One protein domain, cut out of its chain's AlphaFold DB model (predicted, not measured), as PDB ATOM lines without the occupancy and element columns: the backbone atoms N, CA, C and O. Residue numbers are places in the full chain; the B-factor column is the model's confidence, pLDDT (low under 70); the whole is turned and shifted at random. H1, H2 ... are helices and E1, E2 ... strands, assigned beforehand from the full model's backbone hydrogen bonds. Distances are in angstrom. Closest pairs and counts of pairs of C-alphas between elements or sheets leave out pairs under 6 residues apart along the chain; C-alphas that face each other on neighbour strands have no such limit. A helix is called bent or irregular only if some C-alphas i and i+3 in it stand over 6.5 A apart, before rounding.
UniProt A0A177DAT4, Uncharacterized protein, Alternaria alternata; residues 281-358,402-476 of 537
ATOM      1  N   ILE A 281      83.044  53.860  89.558       82.88
ATOM      2  CA  ILE A 281      84.269  53.362  88.931       82.88
ATOM      3  C   ILE A 281      84.013  53.190  87.435       82.88
ATOM      4  O   ILE A 281      83.219  52.352  87.022       82.88
ATOM      5  N   LEU A 282      84.694  53.984  86.616       83.00
ATOM      6  CA  LEU A 282      84.655  53.894  85.160       83.00
ATOM      7  C   LEU A 282      85.809  53.016  84.682       83.00
ATOM      8  O   LEU A 282      86.970  53.396  84.842       83.00
ATOM      9  N   PHE A 283      85.502  51.863  84.089       81.06
ATOM     10  CA  PHE A 283      86.515  50.969  83.529       81.06
ATOM     11  C   PHE A 283      86.565  51.063  82.004       81.06
ATOM     12  O   PHE A 283      85.567  50.826  81.325       81.06
ATOM     13  N   PHE A 284      87.752  51.339  81.472       75.31
ATOM     14  CA  PHE A 284      88.058  51.332  80.047       75.31
ATOM     15  C   PHE A 284      89.166  50.320  79.789       75.31
ATOM     16  O   PHE A 284      90.324  50.594  80.085       75.31
ATOM     17  N   GLY A 285      88.844  49.153  79.250       69.50
ATOM     18  CA  GLY A 285      89.876  48.185  78.911       69.50
ATOM     19  C   GLY A 285      89.348  46.946  78.217       69.50
ATOM     20  O   GLY A 285      88.139  46.749  78.119       69.50
ATOM     21  N   GLU A 286      90.288  46.139  77.732       65.94
ATOM     22  CA  GLU A 286      90.056  44.973  76.867       65.94
ATOM     23  C   GLU A 286      89.258  43.869  77.576       65.94
ATOM     24  O   GLU A 286      88.221  43.413  77.101       65.94
ATOM     25  N   HIS A 287      89.702  43.497  78.777       71.88
ATOM     26  CA  HIS A 287      89.202  42.327  79.489       71.88
ATOM     27  C   HIS A 287      88.737  42.685  80.900       71.88
ATOM     28  O   HIS A 287      89.526  42.847  81.836       71.88
ATOM     29  N   ARG A 288      87.414  42.783  81.073       74.69
ATOM     30  CA  ARG A 288      86.755  43.043  82.366       74.69
ATOM     31  C   ARG A 288      87.054  41.953  83.400       74.69
ATOM     32  O   ARG A 288      86.953  42.167  84.605       74.69
ATOM     33  N   ASP A 289      87.286  40.733  82.952       71.88
ATOM     34  CA  ASP A 289      87.667  39.557  83.737       71.88
ATOM     35  C   ASP A 289      89.125  39.604  84.216       71.88
ATOM     36  O   ASP A 289      89.439  39.049  85.266       71.88
ATOM     37  N   MET A 290      89.981  40.363  83.530       77.06
ATOM     38  CA  MET A 290      91.410  40.467  83.835       77.06
ATOM     39  C   MET A 290      91.770  41.643  84.753       77.06
ATOM     40  O   MET A 290      92.940  41.823  85.079       77.06
ATOM     41  N   ILE A 291      90.788  42.416  85.239       81.94
ATOM     42  CA  ILE A 291      91.014  43.598  86.098       81.94
ATOM     43  C   ILE A 291      91.942  43.276  87.278       81.94
ATOM     44  O   ILE A 291      92.872  44.028  87.565       81.94
ATOM     45  N   MET A 292      91.741  42.129  87.932       85.31
ATOM     46  CA  MET A 292      92.585  41.709  89.054       85.31
ATOM     47  C   MET A 292      94.020  41.371  88.635       85.31
ATOM     48  O   MET A 292      94.952  41.682  89.373       85.31
ATOM     49  N   ALA A 293      94.210  40.783  87.451       80.38
ATOM     50  CA  ALA A 293      95.538  40.489  86.914       80.38
ATOM     51  C   ALA A 293      96.323  41.773  86.595       80.38
ATOM     52  O   ALA A 293      97.545  41.800  86.739       80.38
ATOM     53  N   TYR A 294      95.627  42.853  86.227       82.75
ATOM     54  CA  TYR A 294      96.243  44.158  85.983       82.75
ATOM     55  C   TYR A 294      96.606  44.899  87.273       82.75
ATOM     56  O   TYR A 294      97.676  45.495  87.357       82.75
ATOM     57  N   LEU A 295      95.730  44.868  88.282       85.25
ATOM     58  CA  LEU A 295      95.895  45.684  89.488       85.25
ATOM     59  C   LEU A 295      96.808  45.060  90.552       85.25
ATOM     60  O   LEU A 295      97.539  45.794  91.214       85.25
ATOM     61  N   LEU A 296      96.773  43.737  90.750       84.62
ATOM     62  CA  LEU A 296      97.533  43.090  91.832       84.62
ATOM     63  C   LEU A 296      99.052  43.301  91.724       84.62
ATOM     64  O   LEU A 296      99.666  43.629  92.740       84.62
ATOM     65  N   PRO A 297      99.677  43.162  90.539       81.38
ATOM     66  CA  PRO A 297     101.129  43.298  90.421       81.38
ATOM     67  C   PRO A 297     101.607  44.724  90.712       81.38
ATOM     68  O   PRO A 297     102.681  44.911  91.270       81.38
ATOM     69  N   LEU A 298     100.757  45.721  90.448       83.06
ATOM     70  CA  LEU A 298     101.054  47.127  90.705       83.06
ATOM     71  C   LEU A 298     101.058  47.517  92.173       83.06
ATOM     72  O   LEU A 298     101.566  48.581  92.505       83.06
ATOM     73  N   GLN A 299     100.488  46.704  93.058       85.44
ATOM     74  CA  GLN A 299     100.398  47.076  94.463       85.44
ATOM     75  C   GLN A 299     101.788  47.224  95.095       85.44
ATOM     76  O   GLN A 299     102.047  48.222  95.764       85.44
ATOM     77  N   SER A 300     102.687  46.266  94.854       83.69
ATOM     78  CA  SER A 300     104.061  46.331  95.362       83.69
ATOM     79  C   SER A 300     104.878  47.435  94.698       83.69
ATOM     80  O   SER A 300     105.655  48.100  95.374       83.69
ATOM     81  N   ASP A 301     104.690  47.648  93.394       83.38
ATOM     82  CA  ASP A 301     105.404  48.690  92.653       83.38
ATOM     83  C   ASP A 301     104.973  50.092  93.079       83.38
ATOM     84  O   ASP A 301     105.815  50.968  93.257       83.38
ATOM     85  N   LEU A 302     103.673  50.298  93.306       85.69
ATOM     86  CA  LEU A 302     103.148  51.561  93.807       85.69
ATOM     87  C   LEU A 302     103.670  51.851  95.215       85.69
ATOM     88  O   LEU A 302     104.089  52.973  95.471       85.69
ATOM     89  N   ASP A 303     103.670  50.869  96.119       86.81
ATOM     90  CA  ASP A 303     104.178  51.075  97.481       86.81
ATOM     91  C   ASP A 303     105.669  51.495  97.451       86.81
ATOM     92  O   ASP A 303     106.036  52.468  98.109       86.81
ATOM     93  N   VAL A 304     106.499  50.868  96.603       85.31
ATOM     94  CA  VAL A 304     107.910  51.266  96.396       85.31
ATOM     95  C   VAL A 304     108.029  52.661  95.770       85.31
ATOM     96  O   VAL A 304     108.848  53.467  96.214       85.31
ATOM     97  N   ALA A 305     107.216  52.969  94.758       85.31
ATOM     98  CA  ALA A 305     107.248  54.262  94.078       85.31
ATOM     99  C   ALA A 305     106.847  55.413  95.012       85.31
ATOM    100  O   ALA A 305     107.481  56.466  95.004       85.31
ATOM    101  N   LEU A 306     105.838  55.206  95.860       86.44
ATOM    102  CA  LEU A 306     105.412  56.196  96.851       86.44
ATOM    103  C   LEU A 306     106.464  56.386  97.950       86.44
ATOM    104  O   LEU A 306     106.688  57.520  98.371       86.44
ATOM    105  N   GLU A 307     107.134  55.316  98.394       85.69
ATOM    106  CA  GLU A 307     108.244  55.423  99.350       85.69
ATOM    107  C   GLU A 307     109.417  56.226  98.770       85.69
ATOM    108  O   GLU A 307     109.882  57.162  99.423       85.69
ATOM    109  N   SER A 308     109.851  55.929  97.538       84.50
ATOM    110  CA  SER A 308     110.920  56.695  96.876       84.50
ATOM    111  C   SER A 308     110.510  58.155  96.685       84.50
ATOM    112  O   SER A 308     111.278  59.056  97.002       84.50
ATOM    113  N   LEU A 309     109.265  58.405  96.269       83.94
ATOM    114  CA  LEU A 309     108.745  59.757  96.078       83.94
ATOM    115  C   LEU A 309     108.795  60.586  97.374       83.94
ATOM    116  O   LEU A 309     109.199  61.746  97.344       83.94
ATOM    117  N   ILE A 310     108.432  59.994  98.518       84.12
ATOM    118  CA  ILE A 310     108.516  60.658  99.829       84.12
ATOM    119  C   ILE A 310     109.970  60.946 100.220       84.12
ATOM    120  O   ILE A 310     110.252  62.020 100.755       84.12
ATOM    121  N   VAL A 311     110.887  60.008  99.973       83.44
ATOM    122  CA  VAL A 311     112.307  60.160 100.325       83.44
ATOM    123  C   VAL A 311     112.984  61.224  99.460       83.44
ATOM    124  O   VAL A 311     113.677  62.090  99.995       83.44
ATOM    125  N   ASP A 312     112.752  61.183  98.150       82.44
ATOM    126  CA  ASP A 312     113.470  61.995  97.166       82.44
ATOM    127  C   ASP A 312     112.864  63.401  97.019       82.44
ATOM    128  O   ASP A 312     113.589  64.381  96.843       82.44
ATOM    129  N   HIS A 313     111.536  63.520  97.143       80.19
ATOM    130  CA  HIS A 313     110.785  64.747  96.847       80.19
ATOM    131  C   HIS A 313     109.866  65.204  97.990       80.19
ATOM    132  O   HIS A 313     108.983  66.034  97.780       80.19
ATOM    133  N   GLY A 314     110.077  64.723  99.220       74.88
ATOM    134  CA  GLY A 314     109.203  64.990 100.373       74.88
ATOM    135  C   GLY A 314     108.930  66.469 100.700       74.88
ATOM    136  O   GLY A 314     107.943  66.764 101.366       74.88
ATOM    137  N   GLN A 315     109.771  67.403 100.237       74.31
ATOM    138  CA  GLN A 315     109.572  68.855 100.404       74.31
ATOM    139  C   GLN A 315     108.695  69.490  99.308       74.31
ATOM    140  O   GLN A 315     108.158  70.577  99.503       74.31
ATOM    141  N   GLU A 316     108.558  68.836  98.153       76.75
ATOM    142  CA  GLU A 316     107.844  69.345  96.972       76.75
ATOM    143  C   GLU A 316     106.436  68.743  96.830       76.75
ATOM    144  O   GLU A 316     105.603  69.271  96.092       76.75
ATOM    145  N   ILE A 317     106.156  67.662  97.564       80.81
ATOM    146  CA  ILE A 317     104.911  66.896  97.486       80.81
ATOM    147  C   ILE A 317     104.066  67.041  98.754       80.81
ATOM    148  O   ILE A 317     104.570  67.219  99.861       80.81
ATOM    149  N   SER A 318     102.751  66.888  98.606       81.38
ATOM    150  CA  SER A 318     101.842  66.758  99.749       81.38
ATOM    151  C   SER A 318     101.749  65.297 100.193       81.38
ATOM    152  O   SER A 318     101.238  64.452  99.453       81.38
ATOM    153  N   VAL A 319     102.189  65.007 101.422       80.12
ATOM    154  CA  VAL A 319     102.101  63.666 102.034       80.12
ATOM    155  C   VAL A 319     100.651  63.172 102.098       80.12
ATOM    156  O   VAL A 319     100.392  61.986 101.894       80.12
ATOM    157  N   ASP A 320      99.686  64.074 102.284       80.31
ATOM    158  CA  ASP A 320      98.264  63.722 102.308       80.31
ATOM    159  C   ASP A 320      97.757  63.260 100.937       80.31
ATOM    160  O   ASP A 320      96.953  62.331 100.858       80.31
ATOM    161  N   HIS A 321      98.243  63.862  99.844       82.88
ATOM    162  CA  HIS A 321      97.898  63.423  98.487       82.88
ATOM    163  C   HIS A 321      98.525  62.063  98.156       82.88
ATOM    164  O   HIS A 321      97.863  61.222  97.545       82.88
ATOM    165  N   VAL A 322      99.755  61.815  98.615       83.88
ATOM    166  CA  VAL A 322     100.422  60.507  98.499       83.88
ATOM    167  C   VAL A 322      99.631  59.433  99.251       83.88
ATOM    168  O   VAL A 322      99.318  58.377  98.696       83.88
ATOM    169  N   HIS A 323      99.235  59.718 100.493       83.38
ATOM    170  CA  HIS A 323      98.437  58.794 101.296       83.38
ATOM    171  C   HIS A 323      97.040  58.565 100.700       83.38
ATOM    172  O   HIS A 323      96.547  57.434 100.682       83.38
ATOM    173  N   TRP A 324      96.412  59.614 100.162       85.88
ATOM    174  CA  TRP A 324      95.130  59.509  99.470       85.88
ATOM    175  C   TRP A 324      95.212  58.575  98.255       85.88
ATOM    176  O   TRP A 324      94.379  57.672  98.142       85.88
ATOM    177  N   LEU A 325      96.236  58.725  97.407       86.94
ATOM    178  CA  LEU A 325      96.471  57.845  96.258       86.94
ATOM    179  C   LEU A 325      96.643  56.382  96.691       86.94
ATOM    180  O   LEU A 325      95.984  55.494  96.146       86.94
ATOM    181  N   GLN A 326      97.471  56.127  97.709       87.38
ATOM    182  CA  GLN A 326      97.706  54.777  98.231       87.38
ATOM    183  C   GLN A 326      96.415  54.127  98.751       87.38
ATOM    184  O   GLN A 326      96.128  52.959  98.470       87.38
ATOM    185  N   MET A 327      95.618  54.882  99.513       86.44
ATOM    186  CA  MET A 327      94.348  54.400 100.049       86.44
ATOM    187  C   MET A 327      93.335  54.109  98.943       86.44
ATOM    188  O   MET A 327      92.719  53.041  98.961       86.44
ATOM    189  N   GLU A 328      93.151  55.019  97.985       87.69
ATOM    190  CA  GLU A 328      92.179  54.813  96.907       87.69
ATOM    191  C   GLU A 328      92.576  53.661  95.985       87.69
ATOM    192  O   GLU A 328      91.709  52.871  95.605       87.69
ATOM    193  N   PHE A 329      93.870  53.466  95.721       88.31
ATOM    194  CA  PHE A 329      94.330  52.312  94.953       88.31
ATOM    195  C   PHE A 329      94.041  50.983  95.667       88.31
ATOM    196  O   PHE A 329      93.487  50.058  95.070       88.31
ATOM    197  N   ARG A 330      94.304  50.889  96.977       87.19
ATOM    198  CA  ARG A 330      93.951  49.692  97.768       87.19
ATOM    199  C   ARG A 330      92.446  49.435  97.783       87.19
ATOM    200  O   ARG A 330      92.008  48.289  97.676       87.19
ATOM    201  N   ARG A 331      91.640  50.495  97.880       86.19
ATOM    202  CA  ARG A 331      90.178  50.386  97.802       86.19
ATOM    203  C   ARG A 331      89.697  49.985  96.404       86.19
ATOM    204  O   ARG A 331      88.662  49.331  96.306       86.19
ATOM    205  N   LEU A 332      90.399  50.371  95.340       86.88
ATOM    206  CA  LEU A 332      90.107  49.937  93.971       86.88
ATOM    207  C   LEU A 332      90.373  48.434  93.799       86.88
ATOM    208  O   LEU A 332      89.522  47.738  93.257       86.88
ATOM    209  N   ILE A 333      91.487  47.915  94.334       87.00
ATOM    210  CA  ILE A 333      91.788  46.469  94.333       87.00
ATOM    211  C   ILE A 333      90.698  45.685  95.071       87.00
ATOM    212  O   ILE A 333      90.189  44.692  94.553       87.00
ATOM    213  N   ALA A 334      90.311  46.134  96.269       84.06
ATOM    214  CA  ALA A 334      89.266  45.473  97.051       84.06
ATOM    215  C   ALA A 334      87.916  45.453  96.311       84.06
ATOM    216  O   ALA A 334      87.244  44.422  96.280       84.06
ATOM    217  N   SER A 335      87.561  46.571  95.672       86.25
ATOM    218  CA  SER A 335      86.358  46.683  94.845       86.25
ATOM    219  C   SER A 335      86.402  45.744  93.639       86.25
ATOM    220  O   SER A 335      85.457  44.999  93.398       86.25
ATOM    221  N   ALA A 336      87.533  45.697  92.927       85.12
ATOM    222  CA  ALA A 336      87.722  44.830  91.768       85.12
ATOM    223  C   ALA A 336      87.659  43.339  92.136       85.12
ATOM    224  O   ALA A 336      87.104  42.539  91.382       85.12
ATOM    225  N   ALA A 337      88.183  42.960  93.306       84.62
ATOM    226  CA  ALA A 337      88.141  41.584  93.790       84.62
ATOM    227  C   ALA A 337      86.701  41.127  94.038       84.62
ATOM    228  O   ALA A 337      86.321  40.022  93.649       84.62
ATOM    229  N   GLN A 338      85.881  41.987  94.641       83.44
ATOM    230  CA  GLN A 338      84.469  41.691  94.856       83.44
ATOM    231  C   GLN A 338      83.661  41.720  93.567       83.44
ATOM    232  O   GLN A 338      82.835  40.840  93.367       83.44
ATOM    233  N   GLU A 339      83.934  42.667  92.675       84.19
ATOM    234  CA  GLU A 339      83.304  42.746  91.357       84.19
ATOM    235  C   GLU A 339      83.662  41.553  90.451       84.19
ATOM    236  O   GLU A 339      82.913  41.182  89.549       84.19
ATOM    237  N   SER A 340      84.821  40.932  90.672       81.25
ATOM    238  CA  SER A 340      85.177  39.650  90.061       81.25
ATOM    239  C   SER A 340      84.427  38.501  90.742       81.25
ATOM    240  O   SER A 340      83.829  37.665  90.064       81.25
ATOM    241  N   ALA A 341      84.384  38.492  92.078       80.56
ATOM    242  CA  ALA A 341      83.708  37.464  92.862       80.56
ATOM    243  C   ALA A 341      82.188  37.419  92.624       80.56
ATOM    244  O   ALA A 341      81.622  36.331  92.638       80.56
ATOM    245  N   THR A 342      81.524  38.553  92.383       79.00
ATOM    246  CA  THR A 342      80.074  38.639  92.105       79.00
ATOM    247  C   THR A 342      79.671  37.941  90.805       79.00
ATOM    248  O   THR A 342      78.498  37.624  90.619       79.00
ATOM    249  N   ARG A 343      80.621  37.669  89.898       73.12
ATOM    250  CA  ARG A 343      80.348  36.972  88.630       73.12
ATOM    251  C   ARG A 343      80.217  35.463  88.779       73.12
ATOM    252  O   ARG A 343      79.729  34.810  87.859       73.12
ATOM    253  N   PHE A 344      80.660  34.902  89.900       75.81
ATOM    254  CA  PHE A 344      80.578  33.468  90.139       75.81
ATOM    255  C   PHE A 344      79.224  33.125  90.775       75.81
ATOM    256  O   PHE A 344      78.911  33.671  91.833       75.81
ATOM    257  N   PRO A 345      78.429  32.206  90.191       68.06
ATOM    258  CA  PRO A 345      77.077  31.892  90.674       68.06
ATOM    259  C   PRO A 345      77.006  31.402  92.129       68.06
ATOM    260  O   PRO A 345      75.974  31.535  92.775       68.06
ATOM    261  N   GLU A 346      78.097  30.827  92.638       73.69
ATOM    262  CA  GLU A 346      78.202  30.285  94.001       73.69
ATOM    263  C   GLU A 346      78.688  31.320  95.031       73.69
ATOM    264  O   GLU A 346      78.814  31.022  96.219       73.69
ATOM    265  N   SER A 347      78.984  32.542  94.589       69.12
ATOM    266  CA  SER A 347      79.523  33.598  95.435       69.12
ATOM    267  C   SER A 347      78.420  34.359  96.165       69.12
ATOM    268  O   SER A 347      77.425  34.774  95.579       69.12
ATOM    269  N   THR A 348      78.632  34.611  97.455       74.19
ATOM    270  CA  THR A 348      77.788  35.504  98.268       74.19
ATOM    271  C   THR A 348      78.279  36.952  98.244       74.19
ATOM    272  O   THR A 348      77.753  37.793  98.977       74.19
ATOM    273  N   ALA A 349      79.304  37.253  97.440       73.56
ATOM    274  CA  ALA A 349      79.856  38.593  97.330       73.56
ATOM    275  C   ALA A 349      78.834  39.551  96.708       73.56
ATOM    276  O   ALA A 349      78.213  39.254  95.690       73.56
ATOM    277  N   THR A 350      78.700  40.729  97.309       70.88
ATOM    278  CA  THR A 350      77.963  41.860  96.750       70.88
ATOM    279  C   THR A 350      78.956  42.935  96.330       70.88
ATOM    280  O   THR A 350      79.978  43.128  96.990       70.88
ATOM    281  N   SER A 351      78.675  43.618  95.218       69.69
ATOM    282  CA  SER A 351      79.541  44.702  94.755       69.69
ATOM    283  C   SER A 351      79.498  45.861  95.754       69.69
ATOM    284  O   SER A 351      78.418  46.254  96.204       69.69
ATOM    285  N   ILE A 352      80.672  46.360  96.151       78.12
ATOM    286  CA  ILE A 352      80.797  47.493  97.076       78.12
ATOM    287  C   ILE A 352      80.573  48.829  96.359       78.12
ATOM    288  O   ILE A 352      79.985  49.711  96.977       78.12
ATOM    289  N   ASP A 353      81.010  48.965  95.101       82.50
ATOM    290  CA  ASP A 353      80.976  50.203  94.307       82.50
ATOM    291  C   ASP A 353      80.180  50.022  93.003       82.50
ATOM    292  O   ASP A 353      79.960  48.907  92.533       82.50
ATOM    293  N   GLU A 354      79.789  51.128  92.370       80.69
ATOM    294  CA  GLU A 354      79.120  51.107  91.071       80.69
ATOM    295  C   GLU A 354      80.154  51.070  89.937       80.69
ATOM    296  O   GLU A 354      80.786  52.079  89.603       80.69
ATOM    297  N   TRP A 355      80.329  49.891  89.337       81.69
ATOM    298  CA  TRP A 355      81.184  49.702  88.168       81.69
ATOM    299  C   TRP A 355      80.428  50.023  86.878       81.69
ATOM    300  O   TRP A 355      79.470  49.351  86.498       81.69
ATOM    301  N   CYS A 356      80.892  51.050  86.180       79.81
ATOM    302  CA  CYS A 356      80.389  51.467  84.884       79.81
ATOM    303  C   CYS A 356      81.336  50.990  83.781       79.81
ATOM    304  O   CYS A 356      82.499  51.396  83.709       79.81
ATOM    305  N   TYR A 357      80.796  50.170  82.886       76.56
ATOM    306  CA  TYR A 357      81.456  49.717  81.668       76.56
ATOM    307  C   TYR A 357      80.795  50.436  80.486       76.56
ATOM    308  O   TYR A 357      79.563  50.406  80.394       76.56
ATOM    309  N   PRO A 358      81.542  51.121  79.602       61.38
ATOM    310  CA  PRO A 358      80.942  51.778  78.447       61.38
ATOM    311  C   PRO A 358      80.179  50.728  77.611       61.38
ATOM    312  O   PRO A 358      80.717  49.664  77.309       61.38
ATOM    313  N   SER A 402      96.748  71.608  87.075       62.88
ATOM    314  CA  SER A 402      98.191  71.525  86.818       62.88
ATOM    315  C   SER A 402      98.826  70.486  87.746       62.88
ATOM    316  O   SER A 402      99.448  70.835  88.750       62.88
ATOM    317  N   ASN A 403      98.613  69.204  87.470       76.31
ATOM    318  CA  ASN A 403      99.230  68.142  88.247       76.31
ATOM    319  C   ASN A 403     100.723  68.066  87.911       76.31
ATOM    320  O   ASN A 403     101.129  68.188  86.756       76.31
ATOM    321  N   GLN A 404     101.541  67.878  88.938       81.56
ATOM    322  CA  GLN A 404     102.943  67.521  88.775       81.56
ATOM    323  C   GLN A 404     103.037  66.004  88.616       81.56
ATOM    324  O   GLN A 404     102.246  65.258  89.200       81.56
ATOM    325  N   MET A 405     103.971  65.560  87.777       85.25
ATOM    326  CA  MET A 405     104.193  64.149  87.488       85.25
ATOM    327  C   MET A 405     105.604  63.762  87.913       85.25
ATOM    328  O   MET A 405     106.567  64.438  87.552       85.25
ATOM    329  N   TRP A 406     105.719  62.661  88.647       85.12
ATOM    330  CA  TRP A 406     106.990  62.088  89.081       85.12
ATOM    331  C   TRP A 406     107.117  60.668  88.554       85.12
ATOM    332  O   TRP A 406     106.130  59.938  88.510       85.12
ATOM    333  N   SER A 407     108.326  60.275  88.167       87.12
ATOM    334  CA  SER A 407     108.624  58.933  87.669       87.12
ATOM    335  C   SER A 407     109.537  58.192  88.636       87.12
ATOM    336  O   SER A 407     110.564  58.732  89.053       87.12
ATOM    337  N   THR A 408     109.219  56.938  88.927       84.44
ATOM    338  CA  THR A 408     110.083  56.039  89.692       84.44
ATOM    339  C   THR A 408     110.260  54.735  88.933       84.44
ATOM    340  O   THR A 408     109.289  54.150  88.452       84.44
ATOM    341  N   ASN A 409     111.505  54.274  88.832       81.31
ATOM    342  CA  ASN A 409     111.812  52.990  88.223       81.31
ATOM    343  C   ASN A 409     111.565  51.878  89.249       81.31
ATOM    344  O   ASN A 409     112.216  51.844  90.296       81.31
ATOM    345  N   THR A 410     110.617  50.989  88.967       78.31
ATOM    346  CA  THR A 410     110.333  49.818  89.801       78.31
ATOM    347  C   THR A 410     110.725  48.534  89.061       78.31
ATOM    348  O   THR A 410     110.959  48.557  87.849       78.31
ATOM    349  N   PRO A 411     110.805  47.379  89.750       70.88
ATOM    350  CA  PRO A 411     111.156  46.109  89.111       70.88
ATOM    351  C   PRO A 411     110.247  45.712  87.936       70.88
ATOM    352  O   PRO A 411     110.690  44.969  87.060       70.88
ATOM    353  N   SER A 412     109.001  46.194  87.913       68.88
ATOM    354  CA  SER A 412     108.028  45.908  86.850       68.88
ATOM    355  C   SER A 412     108.012  46.935  85.711       68.88
ATOM    356  O   SER A 412     107.345  46.689  84.705       68.88
ATOM    357  N   GLY A 413     108.722  48.060  85.844       75.31
ATOM    358  CA  GLY A 413     108.762  49.143  84.858       75.31
ATOM    359  C   GLY A 413     108.738  50.534  85.495       75.31
ATOM    360  O   GLY A 413     108.798  50.686  86.712       75.31
ATOM    361  N   ASP A 414     108.647  51.570  84.663       81.25
ATOM    362  CA  ASP A 414     108.513  52.942  85.154       81.25
ATOM    363  C   ASP A 414     107.071  53.211  85.609       81.25
ATOM    364  O   ASP A 414     106.107  53.035  84.852       81.25
ATOM    365  N   VAL A 415     106.934  53.657  86.857       85.31
ATOM    366  CA  VAL A 415     105.673  54.097  87.457       85.31
ATOM    367  C   VAL A 415     105.668  55.617  87.518       85.31
ATOM    368  O   VAL A 415     106.556  56.235  88.103       85.31
ATOM    369  N   TYR A 416     104.643  56.219  86.928       87.38
ATOM    370  CA  TYR A 416     104.408  57.654  86.917       87.38
ATOM    371  C   TYR A 416     103.291  57.986  87.899       87.38
ATOM    372  O   TYR A 416     102.187  57.457  87.784       87.38
ATOM    373  N   ILE A 417     103.559  58.868  88.852       88.75
ATOM    374  CA  ILE A 417     102.607  59.334  89.860       88.75
ATOM    375  C   ILE A 417     102.233  60.774  89.524       88.75
ATOM    376  O   ILE A 417     103.117  61.597  89.300       88.75
ATOM    377  N   SER A 418     100.937  61.091  89.496       87.62
ATOM    378  CA  SER A 418     100.435  62.454  89.317       87.62
ATOM    379  C   SER A 418      99.755  62.954  90.590       87.62
ATOM    380  O   SER A 418      98.828  62.327  91.106       87.62
ATOM    381  N   LEU A 419     100.216  64.093  91.107       87.25
ATOM    382  CA  LEU A 419      99.676  64.743  92.308       87.25
ATOM    383  C   LEU A 419      99.563  66.258  92.079       87.25
ATOM    384  O   LEU A 419     100.333  66.838  91.308       87.25
ATOM    385  N   PRO A 420      98.647  66.930  92.787       83.19
ATOM    386  CA  PRO A 420      98.583  68.384  92.808       83.19
ATOM    387  C   PRO A 420      99.833  69.006  93.463       83.19
ATOM    388  O   PRO A 420     100.377  68.419  94.406       83.19
ATOM    389  N   PRO A 421     100.248  70.217  93.045       74.56
ATOM    390  CA  PRO A 421     101.395  70.916  93.620       74.56
ATOM    391  C   PRO A 421     101.171  71.247  95.103       74.56
ATOM    392  O   PRO A 421     100.070  71.626  95.508       74.56
ATOM    393  N   ALA A 422     102.230  71.157  95.915       66.44
ATOM    394  CA  ALA A 422     102.154  71.336  97.371       66.44
ATOM    395  C   ALA A 422     101.607  72.708  97.818       66.44
ATOM    396  O   ALA A 422     100.986  72.812  98.873       66.44
ATOM    397  N   GLN A 423     101.766  73.761  97.003       57.84
ATOM    398  CA  GLN A 423     101.259  75.109  97.310       57.84
ATOM    399  C   GLN A 423      99.726  75.225  97.238       57.84
ATOM    400  O   GLN A 423      99.158  76.179  97.767       57.84
ATOM    401  N   SER A 424      99.042  74.238  96.652       53.56
ATOM    402  CA  SER A 424      97.575  74.165  96.610       53.56
ATOM    403  C   SER A 424      96.958  73.595  97.894       53.56
ATOM    404  O   SER A 424      95.741  73.447  97.963       53.56
ATOM    405  N   ALA A 425      97.755  73.306  98.933       47.16
ATOM    406  CA  ALA A 425      97.319  72.728 100.214       47.16
ATOM    407  C   ALA A 425      96.399  73.633 101.074       47.16
ATOM    408  O   ALA A 425      96.137  73.345 102.241       47.16
ATOM    409  N   GLY A 426      95.866  74.720 100.513       44.75
ATOM    410  CA  GLY A 426      94.829  75.540 101.130       44.75
ATOM    411  C   GLY A 426      93.440  74.911 101.003       44.75
ATOM    412  O   GLY A 426      92.587  75.464 100.320       44.75
ATOM    413  N   GLY A 427      93.193  73.772 101.655       48.41
ATOM    414  CA  GLY A 427      91.862  73.166 101.787       48.41
ATOM    415  C   GLY A 427      91.823  71.704 101.348       48.41
ATOM    416  O   GLY A 427      91.683  71.403 100.169       48.41
ATOM    417  N   HIS A 428      91.885  70.795 102.320       50.81
ATOM    418  CA  HIS A 428      91.969  69.341 102.140       50.81
ATOM    419  C   HIS A 428      90.781  68.673 101.417       50.81
ATOM    420  O   HIS A 428      90.842  67.468 101.208       50.81
ATOM    421  N   ASP A 429      89.756  69.418 100.983       55.91
ATOM    422  CA  ASP A 429      88.515  68.921 100.362       55.91
ATOM    423  C   ASP A 429      88.079  69.741  99.131       55.91
ATOM    424  O   ASP A 429      86.894  69.830  98.807       55.91
ATOM    425  N   GLN A 430      89.022  70.360  98.414       63.22
ATOM    426  CA  GLN A 430      88.675  71.087  97.192       63.22
ATOM    427  C   GLN A 430      88.185  70.140  96.088       63.22
ATOM    428  O   GLN A 430      88.818  69.137  95.733       63.22
ATOM    429  N   THR A 431      87.036  70.484  95.527       62.81
ATOM    430  CA  THR A 431      86.426  69.790  94.400       62.81
ATOM    431  C   THR A 431      87.214  70.102  93.127       62.81
ATOM    432  O   THR A 431      87.673  71.221  92.921       62.81
ATOM    433  N   GLY A 432      87.442  69.089  92.293       68.31
ATOM    434  CA  GLY A 432      88.334  69.170  91.131       68.31
ATOM    435  C   GLY A 432      89.766  68.683  91.380       68.31
ATOM    436  O   GLY A 432      90.522  68.569  90.422       68.31
ATOM    437  N   THR A 433      90.135  68.336  92.619       79.25
ATOM    438  CA  THR A 433      91.446  67.730  92.916       79.25
ATOM    439  C   THR A 433      91.532  66.312  92.337       79.25
ATOM    440  O   THR A 433      90.609  65.510  92.523       79.25
ATOM    441  N   GLU A 434      92.641  65.993  91.665       85.06
ATOM    442  CA  GLU A 434      92.902  64.696  91.030       85.06
ATOM    443  C   GLU A 434      94.276  64.155  91.435       85.06
ATOM    444  O   GLU A 434      95.270  64.876  91.364       85.06
ATOM    445  N   VAL A 435      94.327  62.881  91.820       86.94
ATOM    446  CA  VAL A 435      95.568  62.104  91.966       86.94
ATOM    447  C   VAL A 435      95.507  60.886  91.060       86.94
ATOM    448  O   VAL A 435      94.425  60.346  90.811       86.94
ATOM    449  N   GLY A 436      96.648  60.423  90.572       89.38
ATOM    450  CA  GLY A 436      96.669  59.267  89.694       89.38
ATOM    451  C   GLY A 436      98.012  58.570  89.607       89.38
ATOM    452  O   GLY A 436      99.030  59.030  90.121       89.38
ATOM    453  N   LEU A 437      97.979  57.427  88.936       90.12
ATOM    454  CA  LEU A 437      99.156  56.664  88.557       90.12
ATOM    455  C   LEU A 437      99.024  56.187  87.112       90.12
ATOM    456  O   LEU A 437      97.926  55.896  86.632       90.12
ATOM    457  N   SER A 438     100.154  56.080  86.429       87.44
ATOM    458  CA  SER A 438     100.266  55.527  85.085       87.44
ATOM    459  C   SER A 438     101.513  54.661  85.008       87.44
ATOM    460  O   SER A 438     102.564  55.055  85.498       87.44
ATOM    461  N   CYS A 439     101.428  53.483  84.407       84.31
ATOM    462  CA  CYS A 439     102.563  52.565  84.313       84.31
ATOM    463  C   CYS A 439     102.423  51.631  83.110       84.31
ATOM    464  O   CYS A 439     101.316  51.366  82.631       84.31
ATOM    465  N   MET A 440     103.563  51.134  82.636       81.62
ATOM    466  CA  MET A 440     103.646  50.107  81.600       81.62
ATOM    467  C   MET A 440     104.138  48.817  82.245       81.62
ATOM    468  O   MET A 440     105.249  48.783  82.764       81.62
ATOM    469  N   ILE A 441     103.326  47.764  82.203       74.94
ATOM    470  CA  ILE A 441     103.652  46.475  82.817       74.94
ATOM    471  C   ILE A 441     103.804  45.424  81.732       74.94
ATOM    472  O   ILE A 441     102.879  45.210  80.948       74.94
ATOM    473  N   THR A 442     104.916  44.697  81.730       72.88
ATOM    474  CA  THR A 442     105.088  43.524  80.866       72.88
ATOM    475  C   THR A 442     104.824  42.240  81.653       72.88
ATOM    476  O   THR A 442     105.564  41.896  82.571       72.88
ATOM    477  N   GLN A 443     103.780  41.499  81.278       67.25
ATOM    478  CA  GLN A 443     103.430  40.199  81.859       67.25
ATOM    479  C   GLN A 443     103.212  39.164  80.761       67.25
ATOM    480  O   GLN A 443     102.493  39.414  79.799       67.25
ATOM    481  N   ASN A 444     103.794  37.972  80.919       60.00
ATOM    482  CA  ASN A 444     103.520  36.804  80.071       60.00
ATOM    483  C   ASN A 444     103.562  37.082  78.551       60.00
ATOM    484  O   ASN A 444     102.780  36.505  77.804       60.00
ATOM    485  N   ARG A 445     104.522  37.912  78.101       64.69
ATOM    486  CA  ARG A 445     104.748  38.355  76.702       64.69
ATOM    487  C   ARG A 445     103.824  39.460  76.172       64.69
ATOM    488  O   ARG A 445     104.025  39.883  75.039       64.69
ATOM    489  N   SER A 446     102.906  39.980  76.980       68.50
ATOM    490  CA  SER A 446     102.098  41.161  76.653       68.50
ATOM    491  C   SER A 446     102.534  42.351  77.500       68.50
ATOM    492  O   SER A 446     102.957  42.187  78.645       68.50
ATOM    493  N   THR A 447     102.453  43.558  76.943       77.19
ATOM    494  CA  THR A 447     102.708  44.794  77.693       77.19
ATOM    495  C   THR A 447     101.412  45.573  77.802       77.19
ATOM    496  O   THR A 447     100.806  45.856  76.780       77.19
ATOM    497  N   PHE A 448     100.995  45.931  79.009       79.50
ATOM    498  CA  PHE A 448      99.758  46.656  79.274       79.50
ATOM    499  C   PHE A 448     100.080  48.033  79.845       79.50
ATOM    500  O   PHE A 448     100.921  48.161  80.733       79.50
ATOM    501  N   ALA A 449      99.383  49.048  79.360       81.88
ATOM    502  CA  ALA A 449      99.366  50.371  79.950       81.88
ATOM    503  C   ALA A 449      98.216  50.446  80.951       81.88
ATOM    504  O   ALA A 449      97.059  50.287  80.560       81.88
ATOM    505  N   VAL A 450      98.522  50.695  82.222       84.19
ATOM    506  CA  VAL A 450      97.519  50.876  83.277       84.19
ATOM    507  C   VAL A 450      97.557  52.322  83.745       84.19
ATOM    508  O   VAL A 450      98.598  52.812  84.179       84.19
ATOM    509  N   ASN A 451      96.414  52.998  83.675       86.31
ATOM    510  CA  ASN A 451      96.224  54.364  84.143       86.31
ATOM    511  C   ASN A 451      95.033  54.402  85.109       86.31
ATOM    512  O   ASN A 451      93.913  54.069  84.721       86.31
ATOM    513  N   ALA A 452      95.274  54.781  86.362       87.25
ATOM    514  CA  ALA A 452      94.232  54.942  87.369       87.25
ATOM    515  C   ALA A 452      94.203  56.394  87.852       87.25
ATOM    516  O   ALA A 452      95.225  56.930  88.281       87.25
ATOM    517  N   ARG A 453      93.029  57.025  87.792       88.25
ATOM    518  CA  ARG A 453      92.801  58.415  88.206       88.25
ATOM    519  C   ARG A 453      91.680  58.477  89.226       88.25
ATOM    520  O   ARG A 453      90.627  57.867  89.038       88.25
ATOM    521  N   PHE A 454      91.894  59.259  90.272       88.00
ATOM    522  CA  PHE A 454      90.961  59.463  91.369       88.00
ATOM    523  C   PHE A 454      90.673  60.953  91.477       88.00
ATOM    524  O   PHE A 454      91.537  61.741  91.862       88.00
ATOM    525  N   ARG A 455      89.451  61.349  91.121       85.81
ATOM    526  CA  ARG A 455      89.027  62.749  91.093       85.81
ATOM    527  C   ARG A 455      87.940  63.003  92.121       85.81
ATOM    528  O   ARG A 455      86.980  62.243  92.220       85.81
ATOM    529  N   ARG A 456      88.051  64.107  92.854       81.94
ATOM    530  CA  ARG A 456      86.992  64.602  93.746       81.94
ATOM    531  C   ARG A 456      86.019  65.475  92.969       81.94
ATOM    532  O   ARG A 456      86.422  66.478  92.387       81.94
ATOM    533  N   VAL A 457      84.740  65.120  92.967       76.50
ATOM    534  CA  VAL A 457      83.683  65.827  92.234       76.50
ATOM    535  C   VAL A 457      82.635  66.340  93.221       76.50
ATOM    536  O   VAL A 457      82.226  65.617  94.128       76.50
ATOM    537  N   SER A 458      82.194  67.591  93.049       71.50
ATOM    538  CA  SER A 458      81.023  68.114  93.763       71.50
ATOM    539  C   SER A 458      79.761  67.445  93.230       71.50
ATOM    540  O   SER A 458      79.455  67.588  92.048       71.50
ATOM    541  N   ASP A 459      78.985  66.795  94.089       63.62
ATOM    542  CA  ASP A 459      77.647  66.287  93.753       63.62
ATOM    543  C   ASP A 459      76.515  67.130  94.377       63.62
ATOM    544  O   ASP A 459      75.349  66.750  94.332       63.62
ATOM    545  N   GLY A 460      76.855  68.294  94.943       57.31
ATOM    546  CA  GLY A 460      75.919  69.161  95.661       57.31
ATOM    547  C   GLY A 460      75.737  68.800  97.140       57.31
ATOM    548  O   GLY A 460      75.011  69.509  97.836       57.31
ATOM    549  N   THR A 461      76.401  67.753  97.641       57.53
ATOM    550  CA  THR A 461      76.471  67.433  99.075       57.53
ATOM    551  C   THR A 461      77.705  68.056  99.742       57.53
ATOM    552  O   THR A 461      78.625  68.534  99.078       57.53
ATOM    553  N   SER A 462      77.722  68.088 101.080       54.09
ATOM    554  CA  SER A 462      78.773  68.731 101.885       54.09
ATOM    555  C   SER A 462      80.156  68.071 101.770       54.09
ATOM    556  O   SER A 462      81.122  68.639 102.271       54.09
ATOM    557  N   GLN A 463      80.260  66.880 101.165       58.91
ATOM    558  CA  GLN A 463      81.519  66.156 100.979       58.91
ATOM    559  C   GLN A 463      81.707  65.773  99.504       58.91
ATOM    560  O   GLN A 463      80.782  65.240  98.894       58.91
ATOM    561  N   PRO A 464      82.892  66.006  98.912       62.19
ATOM    562  CA  PRO A 464      83.151  65.631  97.529       62.19
ATOM    563  C   PRO A 464      83.128  64.110  97.343       62.19
ATOM    564  O   PRO A 464      83.780  63.365  98.078       62.19
ATOM    565  N   LYS A 465      82.441  63.641  96.300       73.81
ATOM    566  CA  LYS A 465      82.425  62.227  95.915       73.81
ATOM    567  C   LYS A 465      83.671  61.897  95.092       73.81
ATOM    568  O   LYS A 465      84.053  62.655  94.201       73.81
ATOM    569  N   VAL A 466      84.305  60.755  95.362       77.94
ATOM    570  CA  VAL A 466      85.448  60.277  94.568       77.94
ATOM    571  C   VAL A 466      84.941  59.513  93.346       77.94
ATOM    572  O   VAL A 466      84.253  58.498  93.471       77.94
ATOM    573  N   GLN A 467      85.302  59.999  92.164       82.69
ATOM    574  CA  GLN A 467      85.145  59.305  90.893       82.69
ATOM    575  C   GLN A 467      86.467  58.634  90.531       82.69
ATOM    576  O   GLN A 467      87.515  59.283  90.515       82.69
ATOM    577  N   THR A 468      86.413  57.336  90.236       84.31
ATOM    578  CA  THR A 468      87.588  56.566  89.821       84.31
ATOM    579  C   THR A 468      87.497  56.257  88.336       84.31
ATOM    580  O   THR A 468      86.467  55.775  87.869       84.31
ATOM    581  N   GLN A 469      88.573  56.500  87.598       86.19
ATOM    582  CA  GLN A 469      88.734  56.049  86.223       86.19
ATOM    583  C   GLN A 469      89.905  55.078  86.164       86.19
ATOM    584  O   GLN A 469      91.022  55.436  86.529       86.19
ATOM    585  N   LEU A 470      89.646  53.863  85.691       84.75
ATOM    586  CA  LEU A 470      90.656  52.847  85.433       84.75
ATOM    587  C   LEU A 470      90.695  52.566  83.932       84.75
ATOM    588  O   LEU A 470      89.712  52.107  83.354       84.75
ATOM    589  N   SER A 471      91.837  52.828  83.313       83.56
ATOM    590  CA  SER A 471      92.089  52.587  81.899       83.56
ATOM    591  C   SER A 471      93.206  51.562  81.736       83.56
ATOM    592  O   SER A 471      94.302  51.769  82.253       83.56
ATOM    593  N   VAL A 472      92.934  50.460  81.036       81.06
ATOM    594  CA  VAL A 472      93.893  49.380  80.789       81.06
ATOM    595  C   VAL A 472      93.875  48.972  79.324       81.06
ATOM    596  O   VAL A 472      92.878  48.439  78.842       81.06
ATOM    597  N   PHE A 473      94.991  49.172  78.625       79.06
ATOM    598  CA  PHE A 473      95.108  48.836  77.206       79.06
ATOM    599  C   PHE A 473      96.374  48.035  76.928       79.06
ATOM    600  O   PHE A 473      97.445  48.357  77.442       79.06
ATOM    601  N   ASN A 474      96.266  47.021  76.075       73.62
ATOM    602  CA  ASN A 474      97.428  46.325  75.538       73.62
ATOM    603  C   ASN A 474      98.279  47.264  74.679       73.62
ATOM    604  O   ASN A 474      97.758  48.118  73.964       73.62
ATOM    605  N   ARG A 475      99.596  47.086  74.707       71.69
ATOM    606  CA  ARG A 475     100.516  47.593  73.693       71.69
ATOM    607  C   ARG A 475     100.501  46.591  72.550       71.69
ATOM    608  O   ARG A 475     100.858  45.432  72.731       71.69
ATOM    609  N   VAL A 476     100.073  47.058  71.389       67.50
ATOM    610  CA  VAL A 476      99.895  46.238  70.193       67.50
ATOM    611  C   VAL A 476     101.000  46.603  69.213       67.50
ATOM    612  O   VAL A 476     101.267  47.787  69.020       67.50
TER     613      VAL A 476
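What this domain is: This is residues 281 to 358 and 402 to 476 of the 537 residues of an uncharacterized protein of Alternaria alternata (UniProt A0A177DAT4). A twisted sheet of seven strands forms a slab, with two long helices, H1 and H2, side by side as a hairpin over one face and the other face bare of named helices. The 153 printed residues hold two named helices and seven named strands, in the order E1 H1 H2 E2 E3 E4 E5 E6 E7. The sheet is mixed, in the order E2 E1 E7 E6 E5 E4 E3, with E2, E1 and E7 parallel and the rest an antiparallel run; the class is mixed, helices and strands. The whole is compact, with a radius of gyration of the C-alphas of 16.0 A and spans of 49 by 42 by 25 A.

Where its parts are: The longest strand is E6, residues 446 to 457, 34.5 A from first to last C-alpha. Beside it run E7, residues 465 to 474, 29.9 A, and E5, residues 434 to 443, 28.2 A. The sheet also holds E4, residues 413 to 419, E3, residues 404 to 410, E1, residues 281 to 285, and E2, residues 354 to 356. H1 is residues 291 to 313, 30.9 A, and H2 is residues 319 to 341, 33.3 A. C-alpha 281 is at (84.269, 53.362, 88.931), and C-alpha 474, where E7 ends, is at (97.428, 46.325, 75.538).

How they stand to each other: E3 to E7 form a meander, each strand the antiparallel neighbour of the one before. N 451 and O 471 of E6 and E7 are 2.8 A apart, N 437 and O 452 of E5 and E6 2.9 A, N 416 and O 438 of E4 and E5 2.8 A, and N 406 and O 417 of E3 and E4 2.9 A. E1 is parallel to E7, with N 284 and O 470 2.8 A apart, and to edge strand E2, with N 356 and O 281 2.8 A apart. E1, H1, H2 and E2 make a strand-helix-strand unit, two parallel neighbour strands with helices between, whose crossover is right-handed. H1 and H2 touch, closest at the C-alphas of Met 292 and Ala 336, 6.4 A, at a shallow tilt of 9 degrees, opposite ways. Both are on the same face, making two layers, helices on one face of a sheet. H1 has a height of 7.9 A over the sheet and runs across the strands, at 72 degrees to E3 on the local plane; its C-alpha 305 is 5.5 A from C-alpha 408. H2 has a height of 9.1 A and runs slantwise to the strands, at 56 degrees to E5 on the local plane; the C-alphas of Leu 325 and Val 435 are 6.1 A apart. H1 has a kink of 37 degrees near residue 300 and is only just irregular, with C-alphas 294 and 297 6.7 A apart. Every O i to N i+4 pair is within hydrogen-bond range in H2, and 14 of 19 in H1.

The domain as a whole: The C-alphas farthest apart, of Glu 346 and Gln 423, are 50.5 A apart. Residues 359 to 401 are not printed, and C-alphas 358 and 402 are 27.5 A apart across this cut. The links H2 to E2 and E4 to E5 are long. The mean pLDDT of the printed part is 77.8; 30 residues are under 70, among them residues 422 to 432 and 459 to 464.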